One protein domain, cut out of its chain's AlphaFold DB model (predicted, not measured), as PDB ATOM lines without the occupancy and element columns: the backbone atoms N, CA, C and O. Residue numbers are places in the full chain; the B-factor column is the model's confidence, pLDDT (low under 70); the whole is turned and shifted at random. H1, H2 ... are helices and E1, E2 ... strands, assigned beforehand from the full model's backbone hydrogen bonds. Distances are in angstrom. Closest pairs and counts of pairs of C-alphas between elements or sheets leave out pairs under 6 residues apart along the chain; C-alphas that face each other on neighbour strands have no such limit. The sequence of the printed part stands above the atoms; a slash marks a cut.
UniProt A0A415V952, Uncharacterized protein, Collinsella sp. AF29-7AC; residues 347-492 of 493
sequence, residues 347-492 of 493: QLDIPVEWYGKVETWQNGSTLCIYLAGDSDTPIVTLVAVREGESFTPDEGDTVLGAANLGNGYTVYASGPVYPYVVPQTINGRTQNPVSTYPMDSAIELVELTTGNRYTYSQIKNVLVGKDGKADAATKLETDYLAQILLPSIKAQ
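What this domain is: This is residues 347 to 492 of the 493 residues of an uncharacterized protein of Collinsella sp. AF29-7AC (UniProt A0A415V952). One strongly twisted sheet of five antiparallel strands makes one part of an elongated shape, and H1, H2 and H3 form a small helical head beyond one end of its strands. H4 touches H1 and H2 of the head and runs back over one face of the sheet, covering E5 and E6, while the short E1 lies away from the head. The printed part has 146 residues, with six named strands followed by four named helices, E1 to E6 and then H1 to H4; the sheet's order is E2, E3, E4, E6, E5, and the class is mixed, helices and strands. The whole is compact, with a radius of gyration of the C-alphas of 15.6 A, and its C-alphas span 51 by 33 by 26 A.

How they stand to each other: The sheet runs from E2, residues 358 to 363, through E3, 366 to 371, E4, 378 to 386, and E6, 409 to 415, to E5, 398 to 404. E2 and E5 are its edge strands, and from edge to edge the strands' lines turn by 67 degrees. E2, E3 and E4 form a meander, each strand the antiparallel neighbour of the one before. In the hairpin of E2 and E3, N 361 and O 368 are 2.9 A apart, within hydrogen-bond range; in the hairpin of E3 and E4, N 369 and O 380 are at 2.8 A. E4 and E6 are antiparallel at 158 degrees, with N 383 and O 412 at 2.9 A. In the hairpin of E5 and E6, N 411 and O 403 are at 2.8 A. H4, residues 470 to 484, is on the sheet at a height of 10.0 A, over E6 and E5; the closest C-alphas of E5 and H4 are those of Leu 400 and Thr 478, 5.1 A apart. H2, residues 439 to 450, is on the sheet at a height of 10.5 A, over E3. Together they make two layers, helices on one face of a sheet. H2 touches H4 with its residues 449 to 450 alone, closest at the C-alphas of Thr 450 and Glu 477, 5.0 A, at a steep tilt of 66 degrees. H1, residues 418 to 428, is not on the sheet; it touches H4, C-alphas of Pro 419 and Ala 473 at 6.0 A, and makes a helical hairpin with H2, C-alphas of Pro 419 and Val 446 at 5.7 A. H3, residues 456 to 462, touches H2 about perpendicular at 74 degrees, with the C-alphas of Ile 443 and Tyr 456 5.2 A apart. E1, residues 347 to 349, pairs with no named strand. In H3 and H4 every O i to N i+4 pair is within hydrogen-bond range; H1 has 6 of 7 and H2 7 of 8.

Where its parts are: E4, the longest strand, measures 23.3 A from C-alpha 378 at (-8.078, 40.693, 108.281) to C-alpha 386. E6 measures 19.6 A, E5 18.2 A, E2 17.1 A and E3 16.9 A. E1 begins at C-alpha 347, (-3.188, 43.253, 90.041). H4 measures 21.5 A and ends at C-alpha 484, (2.703, 32.905, 98.157); H2 measures 16.9 A and H1 15.0 A.

The domain as a whole: The two C-alphas farthest apart are those of Asn 407 and Gln 431, 51.8 A, while those of the first and last printed residues, Gln 347 and Gln 492, are 5.5 A apart. The printed part has no cut. The link from E4 to E5, 11 residues, is long. The mean pLDDT of the printed part is 82.7; residues 425 to 437, 461 to 471 and 473 are under 70.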
ATOM      1  N   GLN A 347      -2.459  44.515  90.102       95.50
ATOM      2  CA  GLN A 347      -3.188  43.253  90.041       95.50
ATOM      3  C   GLN A 347      -2.445  42.175  90.839       95.50
ATOM      4  O   GLN A 347      -1.219  42.222  90.960       95.50
ATOM      5  N   LEU A 348      -3.175  41.190  91.361       95.44
ATOM      6  CA  LEU A 348      -2.623  39.976  91.966       95.44
ATOM      7  C   LEU A 348      -3.559  38.776  91.782       95.44
ATOM      8  O   LEU A 348      -4.723  38.930  91.415       95.44
ATOM      9  N   ASP A 349      -3.059  37.590  92.118       94.31
ATOM     10  CA  ASP A 349      -3.849  36.363  92.169       94.31
ATOM     11  C   ASP A 349      -3.890  35.865  93.621       94.31
ATOM     12  O   ASP A 349      -2.852  35.543  94.198       94.31
ATOM     13  N   ILE A 350      -5.082  35.777  94.220       93.56
ATOM     14  CA  ILE A 350      -5.269  35.189  95.556       93.56
ATOM     15  C   ILE A 350      -4.710  33.747  95.555       93.56
ATOM     16  O   ILE A 350      -4.996  33.002  94.608       93.56
ATOM     17  N   PRO A 351      -3.933  33.320  96.573       91.31
ATOM     18  CA  PRO A 351      -3.369  31.970  96.649       91.31
ATOM     19  C   PRO A 351      -4.416  30.868  96.448       91.31
ATOM     20  O   PRO A 351      -5.573  31.001  96.850       91.31
ATOM     21  N   VAL A 352      -4.038  29.760  95.804       88.38
ATOM     22  CA  VAL A 352      -4.997  28.686  95.480       88.38
ATOM     23  C   VAL A 352      -5.455  27.943  96.740       88.38
ATOM     24  O   VAL A 352      -6.599  27.511  96.830       88.38
ATOM     25  N   GLU A 353      -4.592  27.895  97.750       86.75
ATOM     26  CA  GLU A 353      -4.834  27.372  99.093       86.75
ATOM     27  C   GLU A 353      -5.870  28.189  99.887       86.75
ATOM     28  O   GLU A 353      -6.401  27.701 100.882       86.75
ATOM     29  N   TRP A 354      -6.146  29.426  99.461       90.75
ATOM     30  CA  TRP A 354      -7.068  30.367 100.110       90.75
ATOM     31  C   TRP A 354      -8.447  30.419  99.431       90.75
ATOM     32  O   TRP A 354      -9.370  31.066  99.926       90.75
ATOM     33  N   TYR A 355      -8.617  29.739  98.294       86.31
ATOM     34  CA  TYR A 355      -9.852  29.789  97.516       86.31
ATOM     35  C   TYR A 355     -11.047  29.220  98.293       86.31
ATOM     36  O   TYR A 355     -10.991  28.108  98.814       86.31
ATOM     37  N   GLY A 356     -12.128  30.000  98.384       85.81
ATOM     38  CA  GLY A 356     -13.313  29.660  99.179       85.81
ATOM     39  C   GLY A 356     -13.146  29.803 100.699       85.81
ATOM     40  O   GLY A 356     -14.092  29.505 101.419       85.81
ATOM     41  N   LYS A 357     -11.978  30.255 101.184       90.69
ATOM     42  CA  LYS A 357     -11.686  30.521 102.607       90.69
ATOM     43  C   LYS A 357     -11.503  32.005 102.931       90.69
ATOM     44  O   LYS A 357     -11.568  32.384 104.096       90.69
ATOM     45  N   VAL A 358     -11.250  32.836 101.919       93.12
ATOM     46  CA  VAL A 358     -11.051  34.284 102.076       93.12
ATOM     47  C   VAL A 358     -12.012  35.082 101.213       93.12
ATOM     48  O   VAL A 358     -12.358  34.676 100.100       93.12
ATOM     49  N   GLU A 359     -12.385  36.249 101.717       93.12
ATOM     50  CA  GLU A 359     -13.104  37.290 100.993       93.12
ATOM     51  C   GLU A 359     -12.216  38.538 100.862       93.12
ATOM     52  O   GLU A 359     -11.129  38.618 101.442       93.12
ATOM     53  N   THR A 360     -12.626  39.492 100.021       94.19
ATOM     54  CA  THR A 360     -11.801  40.663  99.688       94.19
ATOM     55  C   THR A 360     -12.610  41.951  99.654       94.19
ATOM     56  O   THR A 360     -13.624  42.021  98.959       94.19
ATOM     57  N   TRP A 361     -12.095  42.996 100.299       93.06
ATOM     58  CA  TRP A 361     -12.603  44.367 100.226       93.06
ATOM     59  C   TRP A 361     -11.588  45.257  99.513       93.06
ATOM     60  O   TRP A 361     -10.383  45.096  99.695       93.06
ATOM     61  N   GLN A 362     -12.072  46.209  98.716       93.25
ATOM     62  CA  GLN A 362     -11.241  47.077  97.891       93.25
ATOM     63  C   GLN A 362     -11.678  48.538  98.003       93.25
ATOM     64  O   GLN A 362     -12.868  48.848  97.926       93.25
ATOM     65  N   ASN A 363     -10.705  49.440  98.109       92.69
ATOM     66  CA  ASN A 363     -10.910  50.882  98.051       92.69
ATOM     67  C   ASN A 363      -9.755  51.533  97.276       92.69
ATOM     68  O   ASN A 363      -8.660  51.729  97.803       92.69
ATOM     69  N   GLY A 364      -9.997  51.820  95.995       91.88
ATOM     70  CA  GLY A 364      -8.993  52.336  95.065       91.88
ATOM     71  C   GLY A 364      -7.793  51.395  94.915       91.88
ATOM     72  O   GLY A 364      -7.914  50.314  94.341       91.88
ATOM     73  N   SER A 365      -6.641  51.807  95.458       92.44
ATOM     74  CA  SER A 365      -5.380  51.038  95.487       92.44
ATOM     75  C   SER A 365      -5.108  50.298  96.809       92.44
ATOM     76  O   SER A 365      -4.003  49.793  97.006       92.44
ATOM     77  N   THR A 366      -6.080  50.232  97.721       94.25
ATOM     78  CA  THR A 366      -6.013  49.374  98.912       94.25
ATOM     79  C   THR A 366      -6.900  48.151  98.714       94.25
ATOM     80  O   THR A 366      -8.067  48.293  98.340       94.25
ATOM     81  N   LEU A 367      -6.366  46.960  98.993       95.94
ATOM     82  CA  LEU A 367      -7.112  45.701  99.029       95.94
ATOM     83  C   LEU A 367      -6.889  45.032 100.389       95.94
ATOM     84  O   LEU A 367      -5.747  44.800 100.767       95.94
ATOM     85  N   CYS A 368      -7.955  44.687 101.106       95.12
ATOM     86  CA  CYS A 368      -7.875  43.817 102.278       95.12
ATOM     87  C   CYS A 368      -8.392  42.422 101.916       95.12
ATOM     88  O   CYS A 368      -9.425  42.293 101.256       95.12
ATOM     89  N   ILE A 369      -7.670  41.394 102.349       95.25
ATOM     90  CA  ILE A 369      -8.034  39.981 102.264       95.25
ATOM     91  C   ILE A 369      -8.340  39.530 103.694       95.25
ATOM     92  O   ILE A 369      -7.468  39.640 104.553       95.25
ATOM     93  N   TYR A 370      -9.547  39.033 103.952       93.19
ATOM     94  CA  TYR A 370     -10.035  38.661 105.289       93.19
ATOM     95  C   TYR A 370     -10.690  37.274 105.282       93.19
ATOM     96  O   TYR A 370     -10.939  36.701 104.216       93.19
ATOM     97  N   LEU A 371     -10.922  36.696 106.464       91.94
ATOM     98  CA  LEU A 371     -11.528  35.367 106.601       91.94
ATOM     99  C   LEU A 371     -12.976  35.375 106.077       91.94
ATOM    100  O   LEU A 371     -13.765  36.247 106.432       91.94
ATOM    101  N   ALA A 372     -13.346  34.412 105.229       89.69
ATOM    102  CA  ALA A 372     -14.674  34.397 104.616       89.69
ATOM    103  C   ALA A 372     -15.791  34.296 105.672       89.69
ATOM    104  O   ALA A 372     -15.778  33.406 106.524       89.69
ATOM    105  N   GLY A 373     -16.769  35.200 105.600       85.00
ATOM    106  CA  GLY A 373     -17.845  35.325 106.586       85.00
ATOM    107  C   GLY A 373     -17.484  36.087 107.870       85.00
ATOM    108  O   GLY A 373     -18.351  36.210 108.734       85.00
ATOM    109  N   ASP A 374     -16.262  36.615 107.998       85.50
ATOM    110  CA  ASP A 374     -15.815  37.440 109.128       85.50
ATOM    111  C   ASP A 374     -14.951  38.624 108.649       85.50
ATOM    112  O   ASP A 374     -13.726  38.540 108.524       85.50
ATOM    113  N   SER A 375     -15.610  39.756 108.375       81.25
ATOM    114  CA  SER A 375     -14.968  40.994 107.903       81.25
ATOM    115  C   SER A 375     -14.027  41.644 108.913       81.25
ATOM    116  O   SER A 375     -13.210  42.477 108.522       81.25
ATOM    117  N   ASP A 376     -14.133  41.277 110.190       84.00
ATOM    118  CA  ASP A 376     -13.384  41.899 111.283       84.00
ATOM    119  C   ASP A 376     -12.068  41.135 111.566       84.00
ATOM    120  O   ASP A 376     -11.295  41.502 112.455       84.00
ATOM    121  N   THR A 377     -11.782  40.098 110.765       87.50
ATOM    122  CA  THR A 377     -10.604  39.221 110.839       87.50
ATOM    123  C   THR A 377      -9.745  39.360 109.560       87.50
ATOM    124  O   THR A 377      -9.809  38.514 108.658       87.50
ATOM    125  N   PRO A 378      -8.943  40.442 109.435       90.44
ATOM    126  CA  PRO A 378      -8.078  40.693 108.281       90.44
ATOM    127  C   PRO A 378      -6.847  39.779 108.275       90.44
ATOM    128  O   PRO A 378      -6.154  39.638 109.274       90.44
ATOM    129  N   ILE A 379      -6.534  39.192 107.122       91.88
ATOM    130  CA  ILE A 379      -5.393  38.285 106.929       91.88
ATOM    131  C   ILE A 379      -4.211  39.031 106.307       91.88
ATOM    132  O   ILE A 379      -3.087  38.918 106.793       91.88
ATOM    133  N   VAL A 380      -4.458  39.802 105.241       94.75
ATOM    134  CA  VAL A 380      -3.470  40.723 104.657       94.75
ATOM    135  C   VAL A 380      -4.161  41.972 104.119       94.75
ATOM    136  O   VAL A 380      -5.040  41.879 103.262       94.75
ATOM    137  N   THR A 381      -3.684  43.140 104.534       95.19
ATOM    138  CA  THR A 381      -3.965  44.427 103.896       95.19
ATOM    139  C   THR A 381      -2.816  44.786 102.950       95.19
ATOM    140  O   THR A 381      -1.645  44.788 103.328       95.19
ATOM    141  N   LEU A 382      -3.150  45.065 101.690       96.06
ATOM    142  CA  LEU A 382      -2.236  45.455 100.618       96.06
ATOM    143  C   LEU A 382      -2.417  46.942 100.294       96.06
ATOM    144  O   LEU A 382      -3.487  47.355  99.841       96.06
ATOM    145  N   VAL A 383      -1.364  47.741 100.483       96.06
ATOM    146  CA  VAL A 383      -1.383  49.199 100.265       96.06
ATOM    147  C   VAL A 383      -0.298  49.603  99.270       96.06
ATOM    148  O   VAL A 383       0.888  49.376  99.510       96.06
ATOM    149  N   ALA A 384      -0.684  50.233  98.158       95.31
ATOM    150  CA  ALA A 384       0.268  50.839  97.225       95.31
ATOM    151  C   ALA A 384       0.782  52.187  97.756       95.31
ATOM    152  O   ALA A 384       0.013  53.132  97.923       95.31
ATOM    153  N   VAL A 385       2.094  52.291  97.966       95.75
ATOM    154  CA  VAL A 385       2.788  53.497  98.446       95.75
ATOM    155  C   VAL A 385       3.796  53.953  97.394       95.75
ATOM    156  O   VAL A 385       4.400  53.129  96.702       95.75
ATOM    157  N   ARG A 386       3.967  55.266  97.211       94.44
ATOM    158  CA  ARG A 386       4.908  55.811  96.222       94.44
ATOM    159  C   ARG A 386       6.354  55.646  96.686       94.44
ATOM    160  O   ARG A 386       6.663  55.777  97.867       94.44
ATOM    161  N   GLU A 387       7.267  55.417  95.750       89.31
ATOM    162  CA  GLU A 387       8.700  55.377  96.049       89.31
ATOM    163  C   GLU A 387       9.182  56.687  96.697       89.31
ATOM    164  O   GLU A 387       9.036  57.776  96.139       89.31
ATOM    165  N   GLY A 388       9.770  56.566  97.891       84.50
ATOM    166  CA  GLY A 388      10.218  57.691  98.718       84.50
ATOM    167  C   GLY A 388       9.219  58.140  99.793       84.50
ATOM    168  O   GLY A 388       9.604  58.915 100.666       84.50
ATOM    169  N   GLU A 389       7.981  57.641  99.779       91.38
ATOM    170  CA  GLU A 389       7.024  57.791 100.882       91.38
ATOM    171  C   GLU A 389       7.168  56.629 101.885       91.38
ATOM    172  O   GLU A 389       7.567  55.518 101.533       91.38
ATOM    173  N   SER A 390       6.886  56.892 103.163       86.56
ATOM    174  CA  SER A 390       7.002  55.916 104.251       86.56
ATOM    175  C   SER A 390       5.674  55.207 104.513       86.56
ATOM    176  O   SER A 390       4.691  55.869 104.847       86.56
ATOM    177  N   PHE A 391       5.662  53.876 104.442       91.44
ATOM    178  CA  PHE A 391       4.547  53.066 104.932       91.44
ATOM    179  C   PHE A 391       4.637  52.860 106.451       91.44
ATOM    180  O   PHE A 391       5.719  52.599 106.980       91.44
ATOM    181  N   THR A 392       3.486  52.910 107.119       91.69
ATOM    182  CA  THR A 392       3.286  52.457 108.499       91.69
ATOM    183  C   THR A 392       2.029  51.581 108.488       91.69
ATOM    184  O   THR A 392       1.029  52.034 107.930       91.69
ATOM    185  N   PRO A 393       2.064  50.354 109.036       89.50
ATOM    186  CA  PRO A 393       0.878  49.507 109.139       89.50
ATOM    187  C   PRO A 393      -0.111  50.037 110.192       89.50
ATOM    188  O   PRO A 393       0.241  50.895 111.004       89.50
ATOM    189  N   ASP A 394      -1.334  49.502 110.191       84.31
ATOM    190  CA  ASP A 394      -2.357  49.820 111.193       84.31
ATOM    191  C   ASP A 394      -1.984  49.302 112.605       84.31
ATOM    192  O   ASP A 394      -1.056  48.509 112.788       84.31
ATOM    193  N   GLU A 395      -2.677  49.776 113.646       79.81
ATOM    194  CA  GLU A 395      -2.325  49.454 115.037       79.81
ATOM    195  C   GLU A 395      -2.565  47.967 115.364       79.81
ATOM    196  O   GLU A 395      -3.699  47.513 115.497       79.81
ATOM    197  N   GLY A 396      -1.469  47.218 115.525       75.56
ATOM    198  CA  GLY A 396      -1.463  45.770 115.775       75.56
ATOM    199  C   GLY A 396      -0.933  44.940 114.600       75.56
ATOM    200  O   GLY A 396      -0.504  43.802 114.809       75.56
ATOM    201  N   ASP A 397      -0.882  45.516 113.398       86.44
ATOM    202  CA  ASP A 397      -0.352  44.868 112.199       86.44
ATOM    203  C   ASP A 397       1.187  44.860 112.172       86.44
ATOM    204  O   ASP A 397       1.873  45.776 112.630       86.44
ATOM    205  N   THR A 398       1.752  43.829 111.544       87.50
ATOM    206  CA  THR A 398       3.175  43.754 111.182       87.50
ATOM    207  C   THR A 398       3.330  43.847 109.667       87.50
ATOM    208  O   THR A 398       2.501  43.328 108.925       87.50
ATOM    209  N   VAL A 399       4.403  44.482 109.177       91.81
ATOM    210  CA  VAL A 399       4.734  44.466 107.741       91.81
ATOM    211  C   VAL A 399       5.218  43.065 107.355       91.81
ATOM    212  O   VAL A 399       6.308  42.644 107.737       91.81
ATOM    213  N   LEU A 400       4.397  42.357 106.585       89.75
ATOM    214  CA  LEU A 400       4.622  40.990 106.120       89.75
ATOM    215  C   LEU A 400       5.576  40.930 104.916       89.75
ATOM    216  O   LEU A 400       6.233  39.919 104.681       89.75
ATOM    217  N   GLY A 401       5.663  42.017 104.148       90.88
ATOM    218  CA  GLY A 401       6.615  42.160 103.050       90.88
ATOM    219  C   GLY A 401       6.222  43.261 102.068       90.88
ATOM    220  O   GLY A 401       5.326  44.060 102.338       90.88
ATOM    221  N   ALA A 402       6.909  43.319 100.927       93.88
ATOM    222  CA  ALA A 402       6.670  44.336  99.906       93.88
ATOM    223  C   ALA A 402       6.982  43.835  98.486       93.88
ATOM    224  O   ALA A 402       7.921  43.063  98.285       93.88
ATOM    225  N   ALA A 403       6.225  44.323  97.502       95.06
ATOM    226  CA  ALA A 403       6.417  44.077  96.075       95.06
ATOM    227  C   ALA A 403       6.563  45.413  95.323       95.06
ATOM    228  O   ALA A 403       5.644  46.232  95.304       95.06
ATOM    229  N   ASN A 404       7.723  45.653  94.706       93.88
ATOM    230  CA  ASN A 404       7.940  46.839  93.873       93.88
ATOM    231  C   ASN A 404       7.303  46.636  92.487       93.88
ATOM    232  O   ASN A 404       7.531  45.610  91.847       93.88
ATOM    233  N   LEU A 405       6.522  47.613  92.020       93.38
ATOM    234  CA  LEU A 405       5.757  47.514  90.772       93.38
ATOM    235  C   LEU A 405       6.538  47.977  89.527       93.38
ATOM    236  O   LEU A 405       6.016  47.909  88.416       93.38
ATOM    237  N   GLY A 406       7.756  48.508  89.687       90.12
ATOM    238  CA  GLY A 406       8.580  49.059  88.603       90.12
ATOM    239  C   GLY A 406       8.069  50.373  87.988       90.12
ATOM    240  O   GLY A 406       8.714  50.917  87.093       90.12
ATOM    241  N   ASN A 407       6.932  50.897  88.457       89.75
ATOM    242  CA  ASN A 407       6.256  52.092  87.938       89.75
ATOM    243  C   ASN A 407       6.314  53.307  88.895       89.75
ATOM    244  O   ASN A 407       5.569  54.269  88.712       89.75
ATOM    245  N   GLY A 408       7.188  53.272  89.910       92.19
ATOM    246  CA  GLY A 408       7.295  54.307  90.948       92.19
ATOM    247  C   GLY A 408       6.427  54.069  92.191       92.19
ATOM    248  O   GLY A 408       6.327  54.957  93.040       92.19
ATOM    249  N   TYR A 409       5.811  52.889  92.314       95.38
ATOM    250  CA  TYR A 409       5.073  52.447  93.499       95.38
ATOM    251  C   TYR A 409       5.581  51.092  94.012       95.38
ATOM    252  O   TYR A 409       6.091  50.255  93.264       95.38
ATOM    253  N   THR A 410       5.407  50.866  95.310       95.81
ATOM    254  CA  THR A 410       5.651  49.596  95.999       95.81
ATOM    255  C   THR A 410       4.408  49.243  96.808       95.81
ATOM    256  O   THR A 410       3.903  50.072  97.562       95.81
ATOM    257  N   VAL A 411       3.899  48.025  96.636       96.50
ATOM    258  CA  VAL A 411       2.791  47.494  97.435       96.50
ATOM    259  C   VAL A 411       3.372  46.881  98.695       96.50
ATOM    260  O   VAL A 411       4.178  45.955  98.610       96.50
ATOM    261  N   TYR A 412       2.969  47.391  99.850       95.19
ATOM    262  CA  TYR A 412       3.270  46.790 101.142       95.19
ATOM    263  C   TYR A 412       2.142  45.847 101.542       95.19
ATOM    264  O   TYR A 412       0.969  46.177 101.374       95.19
ATOM    265  N   ALA A 413       2.513  44.687 102.078       94.81
ATOM    266  CA  ALA A 413       1.611  43.773 102.754       94.81
ATOM    267  C   ALA A 413       1.774  43.952 104.266       94.81
ATOM    268  O   ALA A 413       2.891  43.827 104.777       94.81
ATOM    269  N   SER A 414       0.682  44.211 104.979       94.06
ATOM    270  CA  SER A 414       0.612  44.134 106.439       94.06
ATOM    271  C   SER A 414      -0.495  43.188 106.884       94.06
ATOM    272  O   SER A 414      -1.379  42.854 106.098       94.06
ATOM    273  N   GLY A 415      -0.420  42.717 108.122       91.12
ATOM    274  CA  GLY A 415      -1.492  41.945 108.740       91.12
ATOM    275  C   GLY A 415      -1.165  41.564 110.184       91.12
ATOM    276  O   GLY A 415      -0.008  41.706 110.616       91.12
ATOM    277  N   PRO A 416      -2.151  41.053 110.933       86.44
ATOM    278  CA  PRO A 416      -1.932  40.481 112.249       86.44
ATOM    279  C   PRO A 416      -1.191  39.144 112.128       86.44
ATOM    280  O   PRO A 416      -1.426  38.340 111.230       86.44
ATOM    281  N   VAL A 417      -0.294  38.888 113.077       85.94
ATOM    282  CA  VAL A 417       0.537  37.676 113.112       85.94
ATOM    283  C   VAL A 417      -0.231  36.569 113.847       85.94
ATOM    284  O   VAL A 417      -0.132  36.457 115.072       85.94
ATOM    285  N   TYR A 418      -1.062  35.782 113.159       84.00
ATOM    286  CA  TYR A 418      -2.050  34.900 113.808       84.00
ATOM    287  C   TYR A 418      -1.444  33.820 114.723       84.00
ATOM    288  O   TYR A 418      -1.846  33.744 115.889       84.00
ATOM    289  N   PRO A 419      -0.445  33.033 114.283       79.31
ATOM    290  CA  PRO A 419       0.526  32.329 115.109       79.31
ATOM    291  C   PRO A 419       0.906  32.965 116.450       79.31
ATOM    292  O   PRO A 419       1.036  32.231 117.424       79.31
ATOM    293  N   TYR A 420       1.069  34.286 116.534       77.50
ATOM    294  CA  TYR A 420       1.400  35.003 117.772       77.50
ATOM    295  C   TYR A 420       0.145  35.470 118.531       77.50
ATOM    296  O   TYR A 420       0.022  35.224 119.733       77.50
ATOM    297  N   VAL A 421      -0.809  36.085 117.826       78.50
ATOM    298  CA  VAL A 421      -2.047  36.656 118.385       78.50
ATOM    299  C   VAL A 421      -2.927  35.578 119.027       78.50
ATOM    300  O   VAL A 421      -3.343  35.722 120.179       78.50
ATOM    301  N   VAL A 422      -3.176  34.463 118.329       78.50
ATOM    302  CA  VAL A 422      -4.110  33.416 118.776       78.50
ATOM    303  C   VAL A 422      -3.702  32.830 120.142       78.50
ATOM    304  O   VAL A 422      -4.534  32.841 121.056       78.50
ATOM    305  N   PRO A 423      -2.447  32.382 120.377       71.81
ATOM    306  CA  PRO A 423      -2.015  31.930 121.700       71.81
ATOM    307  C   PRO A 423      -2.038  33.009 122.780       71.81
ATOM    308  O   PRO A 423      -2.317  32.673 123.929       71.81
ATOM    309  N   GLN A 424      -1.764  34.280 122.462       70.94
ATOM    310  CA  GLN A 424      -1.800  35.343 123.474       70.94
ATOM    311  C   GLN A 424      -3.221  35.607 123.974       70.94
ATOM    312  O   GLN A 424      -3.435  35.634 125.187       70.94
ATOM    313  N   THR A 425      -4.202  35.661 123.072       68.44
ATOM    314  CA  THR A 425      -5.629  35.719 123.420       68.44
ATOM    315  C   THR A 425      -6.042  34.555 124.329       68.44
ATOM    316  O   THR A 425      -6.679  34.763 125.363       68.44
ATOM    317  N   ILE A 426      -5.617  33.327 124.005       62.94
ATOM    318  CA  ILE A 426      -5.916  32.121 124.801       62.94
ATOM    319  C   ILE A 426      -5.228  32.154 126.176       62.94
ATOM    320  O   ILE A 426      -5.827  31.773 127.181       62.94
ATOM    321  N   ASN A 427      -3.977  32.614 126.238       62.59
ATOM    322  CA  ASN A 427      -3.226  32.753 127.487       62.59
ATOM    323  C   ASN A 427      -3.773  33.888 128.375       62.59
ATOM    324  O   ASN A 427      -3.529  33.887 129.582       62.59
ATOM    325  N   GLY A 428      -4.524  34.833 127.799       59.50
ATOM    326  CA  GLY A 428      -5.108  35.974 128.496       59.50
ATOM    327  C   GLY A 428      -6.296  35.635 129.403       59.50
ATOM    328  O   GLY A 428      -6.385  36.206 130.492       59.50
ATOM    329  N   ARG A 429      -7.212  34.732 129.002       51.84
ATOM    330  CA  ARG A 429      -8.445  34.447 129.776       51.84
ATOM    331  C   ARG A 429      -9.083  33.062 129.549       51.84
ATOM    332  O   ARG A 429      -9.597  32.754 128.483       51.84
ATOM    333  N   THR A 430      -9.283  32.357 130.672       42.78
ATOM    334  CA  THR A 430     -10.257  31.257 130.897       42.78
ATOM    335  C   THR A 430     -10.029  29.902 130.202       42.78
ATOM    336  O   THR A 430      -9.430  29.782 129.145       42.78
ATOM    337  N   GLN A 431     -10.565  28.832 130.809       48.72
ATOM    338  CA  GLN A 431     -10.473  27.441 130.319       48.72
ATOM    339  C   GLN A 431     -11.435  27.107 129.155       48.72
ATOM    340  O   GLN A 431     -11.641  25.935 128.848       48.72
ATOM    341  N   ASN A 432     -12.049  28.111 128.526       48.62
ATOM    342  CA  ASN A 432     -13.039  27.952 127.461       48.62
ATOM    343  C   ASN A 432     -12.509  28.672 126.205       48.62
ATOM    344  O   ASN A 432     -12.269  29.874 126.301       48.62
ATOM    345  N   PRO A 433     -12.283  27.997 125.060       49.84
ATOM    346  CA  PRO A 433     -11.495  28.548 123.947       49.84
ATOM    347  C   PRO A 433     -12.141  29.709 123.165       49.84
ATOM    348  O   PRO A 433     -11.536  30.196 122.219       49.84
ATOM    349  N   VAL A 434     -13.336  30.166 123.548       50.38
ATOM    350  CA  VAL A 434     -14.119  31.192 122.840       50.38
ATOM    351  C   VAL A 434     -13.940  32.560 123.520       50.38
ATOM    352  O   VAL A 434     -14.858  33.063 124.163       50.38
ATOM    353  N   SER A 435     -12.728  33.130 123.456       55.34
ATOM    354  CA  SER A 435     -12.408  34.419 124.114       55.34
ATOM    355  C   SER A 435     -12.255  35.613 123.159       55.34
ATOM    356  O   SER A 435     -12.283  36.751 123.629       55.34
ATOM    357  N   THR A 436     -12.086  35.382 121.853       63.47
ATOM    358  CA  THR A 436     -12.174  36.415 120.794       63.47
ATOM    359  C   THR A 436     -12.533  35.732 119.478       63.47
ATOM    360  O   THR A 436     -13.625  35.934 118.968       63.47
ATOM    361  N   TYR A 437     -11.680  34.816 119.012       68.94
ATOM    362  CA  TYR A 437     -11.976  33.943 117.875       68.94
ATOM    363  C   TYR A 437     -12.731  32.679 118.329       68.94
ATOM    364  O   TYR A 437     -12.414  32.134 119.396       68.94
ATOM    365  N   PRO A 438     -13.684  32.164 117.531       77.75
ATOM    366  CA  PRO A 438     -14.155  30.786 117.640       77.75
ATOM    367  C   PRO A 438     -12.998  29.789 117.476       77.75
ATOM    368  O   PRO A 438     -12.004  30.076 116.811       77.75
ATOM    369  N   MET A 439     -13.130  28.593 118.061       76.38
ATOM    370  CA  MET A 439     -12.076  27.568 118.009       76.38
ATOM    371  C   MET A 439     -11.728  27.171 116.566       76.38
ATOM    372  O   MET A 439     -10.551  27.044 116.243       76.38
ATOM    373  N   ASP A 440     -12.739  27.002 115.714       82.19
ATOM    374  CA  ASP A 440     -12.557  26.557 114.331       82.19
ATOM    375  C   ASP A 440     -11.893  27.653 113.481       82.19
ATOM    376  O   ASP A 440     -10.906  27.378 112.805       82.19
ATOM    377  N   SER A 441     -12.314  28.916 113.631       84.50
ATOM    378  CA  SER A 441     -11.642  30.084 113.038       84.50
ATOM    379  C   SER A 441     -10.186  30.203 113.505       84.50
ATOM    380  O   SER A 441      -9.291  30.445 112.705       84.50
ATOM    381  N   ALA A 442      -9.911  29.981 114.795       81.88
ATOM    382  CA  ALA A 442      -8.554  30.033 115.343       81.88
ATOM    383  C   ALA A 442      -7.642  28.898 114.832       81.88
ATOM    384  O   ALA A 442      -6.421  29.065 114.807       81.88
ATOM    385  N   ILE A 443      -8.215  27.753 114.443       84.44
ATOM    386  CA  ILE A 443      -7.504  26.685 113.728       84.44
ATOM    387  C   ILE A 443      -7.255  27.113 112.282       84.44
ATOM    388  O   ILE A 443      -6.108  27.099 111.836       84.44
ATOM    389  N   GLU A 444      -8.309  27.542 111.584       87.50
ATOM    390  CA  GLU A 444      -8.246  27.915 110.175       87.50
ATOM    391  C   GLU A 444      -7.245  29.040 109.922       87.50
ATOM    392  O   GLU A 444      -6.399  28.880 109.055       87.50
ATOM    393  N   LEU A 445      -7.249  30.114 110.715       88.62
ATOM    394  CA  LEU A 445      -6.306  31.229 110.575       88.62
ATOM    395  C   LEU A 445      -4.844  30.771 110.686       88.62
ATOM    396  O   LEU A 445      -4.030  31.097 109.826       88.62
ATOM    397  N   VAL A 446      -4.519  29.947 111.688       85.81
ATOM    398  CA  VAL A 446      -3.166  29.387 111.868       85.81
ATOM    399  C   VAL A 446      -2.756  28.491 110.696       85.81
ATOM    400  O   VAL A 446      -1.608  28.535 110.245       85.81
ATOM    401  N   GLU A 447      -3.669  27.667 110.191       87.19
ATOM    402  CA  GLU A 447      -3.392  26.765 109.069       87.19
ATOM    403  C   GLU A 447      -3.305  27.531 107.736       87.19
ATOM    404  O   GLU A 447      -2.469  27.208 106.891       87.19
ATOM    405  N   LEU A 448      -4.083  28.605 107.584       89.50
ATOM    406  CA  LEU A 448      -4.164  29.461 106.402       89.50
ATOM    407  C   LEU A 448      -2.957  30.396 106.257       89.50
ATOM    408  O   LEU A 448      -2.460  30.546 105.140       89.50
ATOM    409  N   THR A 449      -2.443  30.971 107.354       88.31
ATOM    410  CA  THR A 449      -1.272  31.871 107.325       88.31
ATOM    411  C   THR A 449       0.070  31.186 107.567       88.31
ATOM    412  O   THR A 449       1.116  31.802 107.374       88.31
ATOM    413  N   THR A 450       0.084  29.888 107.896       87.00
ATOM    414  CA  THR A 450       1.317  29.072 107.875       87.00
ATOM    415  C   THR A 450       1.358  28.041 106.749       87.00
ATOM    416  O   THR A 450       2.346  27.316 106.630       87.00
ATOM    417  N   GLY A 451       0.314  27.930 105.922       85.50
ATOM    418  CA  GLY A 451       0.253  26.952 104.831       85.50
ATOM    419  C   GLY A 451       0.236  25.508 105.325       85.50
ATOM    420  O   GLY A 451       0.913  24.650 104.760       85.50
ATOM    421  N   ASN A 452      -0.487  25.251 106.417       85.56
ATOM    422  CA  ASN A 452      -0.537  23.986 107.159       85.56
ATOM    423  C   ASN A 452       0.827  23.512 107.714       85.56
ATOM    424  O   ASN A 452       0.955  22.364 108.145       85.56
ATOM    425  N   ARG A 453       1.865  24.366 107.727       81.75
ATOM    426  CA  ARG A 453       3.199  24.016 108.262       81.75
ATOM    427  C   ARG A 453       3.188  23.860 109.786       81.75
ATOM    428  O   ARG A 453       3.988  23.090 110.320       81.75
ATOM    429  N   TYR A 454       2.264  24.536 110.471       76.50
ATOM    430  CA  TYR A 454       1.909  24.256 111.858       76.50
ATOM    431  C   TYR A 454       0.396  24.104 112.021       76.50
ATOM    432  O   TYR A 454      -0.386  24.871 111.474       76.50
ATOM    433  N   THR A 455       0.000  23.156 112.867       80.00
ATOM    434  CA  THR A 455      -1.352  23.094 113.436       80.00
ATOM    435  C   THR A 455      -1.483  24.065 114.612       80.00
ATOM    436  O   THR A 455      -0.519  24.293 115.355       80.00
ATOM    437  N   TYR A 456      -2.704  24.532 114.883       77.69
ATOM    438  CA  TYR A 456      -3.055  25.282 116.101       77.69
ATOM    439  C   TYR A 456      -2.490  24.648 117.385       77.69
ATOM    440  O   TYR A 456      -1.996  25.345 118.270       77.69
ATOM    441  N   SER A 457      -2.517  23.313 117.494       76.44
ATOM    442  CA  SER A 457      -2.015  22.597 118.675       76.44
ATOM    443  C   SER A 457      -0.498  22.736 118.838       76.44
ATOM    444  O   SER A 457      -0.011  22.923 119.954       76.44
ATOM    445  N   GLN A 458       0.269  22.701 117.743       77.19
ATOM    446  CA  GLN A 458       1.708  22.965 117.797       77.19
ATOM    447  C   GLN A 458       1.966  24.409 118.223       77.19
ATOM    448  O   GLN A 458       2.683  24.617 119.196       77.19
ATOM    449  N   ILE A 459       1.325  25.384 117.573       72.12
ATOM    450  CA  ILE A 459       1.496  26.814 117.876       72.12
ATOM    451  C   ILE A 459       1.172  27.116 119.348       72.12
ATOM    452  O   ILE A 459       2.005  27.669 120.069       72.12
ATOM    453  N   LYS A 460       0.014  26.654 119.836       70.69
ATOM    454  CA  LYS A 460      -0.421  26.795 121.233       70.69
ATOM    455  C   LYS A 460       0.591  26.235 122.233       70.69
ATOM    456  O   LYS A 460       0.878  26.882 123.232       70.69
ATOM    457  N   ASN A 461       1.148  25.050 121.980       67.62
ATOM    458  CA  ASN A 461       2.140  24.445 122.876       67.62
ATOM    459  C   ASN A 461       3.532  25.098 122.755       67.62
ATOM    460  O   ASN A 461       4.277  25.148 123.731       67.62
ATOM    461  N   VAL A 462       3.887  25.613 121.575       60.94
ATOM    462  CA  VAL A 462       5.167  26.283 121.296       60.94
ATOM    463  C   VAL A 462       5.261  27.640 122.004       60.94
ATOM    464  O   VAL A 462       6.296  27.929 122.606       60.94
ATOM    465  N   LEU A 463       4.178  28.423 122.005       58.28
ATOM    466  CA  LEU A 463       4.094  29.758 122.620       58.28
ATOM    467  C   LEU A 463       3.729  29.769 124.118       58.28
ATOM    468  O   LEU A 463       3.665  30.831 124.730       58.28
ATOM    469  N   VAL A 464       3.543  28.599 124.735       52.38
ATOM    470  CA  VAL A 464       3.431  28.442 126.202       52.38
ATOM    471  C   VAL A 464       4.812  28.274 126.873       52.38
ATOM    472  O   VAL A 464       4.933  28.387 128.095       52.38
ATOM    473  N   GLY A 465       5.883  28.053 126.098       51.06
ATOM    474  CA  GLY A 465       7.264  28.036 126.596       51.06
ATOM    475  C   GLY A 465       7.861  29.441 126.744       51.06
ATOM    476  O   GLY A 465       7.688  30.285 125.869       51.06
ATOM    477  N   LYS A 466       8.636  29.685 127.811       46.59
ATOM    478  CA  LYS A 466       9.276  30.987 128.111       46.59
ATOM    479  C   LYS A 466      10.479  31.334 127.214       46.59
ATOM    480  O   LYS A 466      11.187  32.300 127.481       46.59
ATOM    481  N   ASP A 467      10.714  30.553 126.165       49.47
ATOM    482  CA  ASP A 467      12.047  30.354 125.584       49.47
ATOM    483  C   ASP A 467      12.190  30.962 124.171       49.47
ATOM    484  O   ASP A 467      12.913  30.425 123.336       49.47
ATOM    485  N   GLY A 468      11.465  32.049 123.873       51.72
ATOM    486  CA  GLY A 468      11.660  32.832 122.639       51.72
ATOM    487  C   GLY A 468      11.220  32.156 121.333       51.72
ATOM    488  O   GLY A 468      11.821  32.379 120.289       51.72
ATOM    489  N   LYS A 469      10.182  31.307 121.358       54.44
ATOM    490  CA  LYS A 469       9.687  30.614 120.146       54.44
ATOM    491  C   LYS A 469       8.636  31.392 119.342       54.44
ATOM    492  O   LYS A 469       8.213  30.907 118.296       54.44
ATOM    493  N   ALA A 470       8.234  32.572 119.819       58.03
ATOM    494  CA  ALA A 470       7.340  33.486 119.111       58.03
ATOM    495  C   ALA A 470       7.913  33.848 117.735       58.03
ATOM    496  O   ALA A 470       7.317  33.531 116.712       58.03
ATOM    497  N   ASP A 471       9.130  34.384 117.734       66.69
ATOM    498  CA  ASP A 471       9.846  34.921 116.580       66.69
ATOM    499  C   ASP A 471       9.970  33.898 115.437       66.69
ATOM    500  O   ASP A 471       9.894  34.252 114.265       66.69
ATOM    501  N   ALA A 472      10.112  32.610 115.771       71.56
ATOM    502  CA  ALA A 472      10.185  31.517 114.803       71.56
ATOM    503  C   ALA A 472       8.826  31.175 114.159       71.56
ATOM    504  O   ALA A 472       8.791  30.751 113.005       71.56
ATOM    505  N   ALA A 473       7.718  31.358 114.885       68.75
ATOM    506  CA  ALA A 473       6.367  31.176 114.361       68.75
ATOM    507  C   ALA A 473       5.929  32.401 113.541       68.75
ATOM    508  O   ALA A 473       5.508  32.233 112.398       68.75
ATOM    509  N   THR A 474       6.146  33.610 114.077       75.75
ATOM    510  CA  THR A 474       5.992  34.895 113.376       75.75
ATOM    511  C   THR A 474       6.732  34.876 112.045       75.75
ATOM    512  O   THR A 474       6.133  35.088 110.996       75.75
ATOM    513  N   LYS A 475       8.029  34.539 112.063       81.62
ATOM    514  CA  LYS A 475       8.830  34.487 110.843       81.62
ATOM    515  C   LYS A 475       8.308  33.456 109.841       81.62
ATOM    516  O   LYS A 475       8.361  33.731 108.651       81.62
ATOM    517  N   LEU A 476       7.812  32.291 110.270       80.31
ATOM    518  CA  LEU A 476       7.320  31.286 109.321       80.31
ATOM    519  C   LEU A 476       6.061  31.753 108.576       80.31
ATOM    520  O   LEU A 476       5.913  31.440 107.397       80.31
ATOM    521  N   GLU A 477       5.185  32.494 109.255       83.38
ATOM    522  CA  GLU A 477       4.036  33.171 108.650       83.38
ATOM    523  C   GLU A 477       4.489  34.285 107.706       83.38
ATOM    524  O   GLU A 477       4.135  34.253 106.533       83.38
ATOM    525  N   THR A 478       5.355  35.201 108.156       85.94
ATOM    526  CA  THR A 478       5.936  36.250 107.301       85.94
ATOM    527  C   THR A 478       6.584  35.659 106.041       85.94
ATOM    528  O   THR A 478       6.232  36.049 104.930       85.94
ATOM    529  N   ASP A 479       7.459  34.657 106.189       87.75
ATOM    530  CA  ASP A 479       8.129  33.962 105.084       87.75
ATOM    531  C   ASP A 479       7.119  33.236 104.164       87.75
ATOM    532  O   ASP A 479       7.337  33.175 102.955       87.75
ATOM    533  N   TYR A 480       6.020  32.676 104.693       89.88
ATOM    534  CA  TYR A 480       4.991  31.990 103.893       89.88
ATOM    535  C   TYR A 480       4.098  32.966 103.120       89.88
ATOM    536  O   TYR A 480       3.942  32.814 101.909       89.88
ATOM    537  N   LEU A 481       3.555  33.985 103.790       89.50
ATOM    538  CA  LEU A 481       2.716  35.018 103.180       89.50
ATOM    539  C   LEU A 481       3.503  35.785 102.107       89.50
ATOM    540  O   LEU A 481       3.015  35.968 100.988       89.50
ATOM    541  N   ALA A 482       4.766  36.124 102.391       89.12
ATOM    542  CA  ALA A 482       5.679  36.699 101.410       89.12
ATOM    543  C   ALA A 482       5.948  35.756 100.222       89.12
ATOM    544  O   ALA A 482       6.025  36.218  99.084       89.12
ATOM    545  N   GLN A 483       6.067  34.443 100.462       91.12
ATOM    546  CA  GLN A 483       6.326  33.441  99.423       91.12
ATOM    547  C   GLN A 483       5.132  33.207  98.481       91.12
ATOM    548  O   GLN A 483       5.360  32.991  97.290       91.12
ATOM    549  N   ILE A 484       3.891  33.212  98.980       91.62
ATOM    550  CA  ILE A 484       2.703  32.905  98.157       91.62
ATOM    551  C   ILE A 484       2.098  34.138  97.482       91.62
ATOM    552  O   ILE A 484       1.634  34.038  96.349       91.62
ATOM    553  N   LEU A 485       2.086  35.291  98.161       91.81
ATOM    554  CA  LEU A 485       1.277  36.437  97.745       91.81
ATOM    555  C   LEU A 485       2.077  37.399  96.862       91.81
ATOM    556  O   LEU A 485       1.680  37.681  95.731       91.81
ATOM    557  N   LEU A 486       3.234  37.859  97.350       93.31
ATOM    558  CA  LEU A 486       4.032  38.910  96.705       93.31
ATOM    559  C   LEU A 486       4.458  38.592  95.256       93.31
ATOM    560  O   LEU A 486       4.392  39.508  94.440       93.31
ATOM    561  N   PRO A 487       4.827  37.349  94.868       94.25
ATOM    562  CA  PRO A 487       5.207  37.042  93.483       94.25
ATOM    563  C   PRO A 487       4.059  37.143  92.467       94.25
ATOM    564  O   PRO A 487       4.311  37.145  91.259       94.25
ATOM    565  N   SER A 488       2.804  37.198  92.927       94.06
ATOM    566  CA  SER A 488       1.645  37.418  92.057       94.06
ATOM    567  C   SER A 488       1.390  38.904  91.772       94.06
ATOM    568  O   SER A 488       0.882  39.219  90.693       94.06
ATOM    569  N   ILE A 489       1.794  39.796  92.693       95.69
ATOM    570  CA  ILE A 489       1.538  41.242  92.646       95.69
ATOM    571  C   ILE A 489       2.338  41.886  91.507       95.69
ATOM    572  O   ILE A 489       3.565  41.788  91.454       95.69
ATOM    573  N   LYS A 490       1.639  42.565  90.596       95.12
ATOM    574  CA  LYS A 490       2.198  43.239  89.411       95.12
ATOM    575  C   LYS A 490       1.497  44.572  89.193       95.12
ATOM    576  O   LYS A 490       0.370  44.750  89.643       95.12
ATOM    577  N   ALA A 491       2.132  45.491  88.469       93.56
ATOM    578  CA  ALA A 491       1.460  46.707  88.017       93.56
ATOM    579  C   ALA A 491       0.183  46.374  87.220       93.56
ATOM    580  O   ALA A 491       0.120  45.349  86.533       93.56
ATOM    581  N   GLN A 492      -0.820  47.243  87.320       89.31
ATOM    582  CA  GLN A 492      -1.974  47.225  86.428       89.31
ATOM    583  C   GLN A 492      -1.547  47.734  85.037       89.31
ATOM    584  O   GLN A 492      -0.822  48.730  84.958       89.31
TER     585      GLN A 492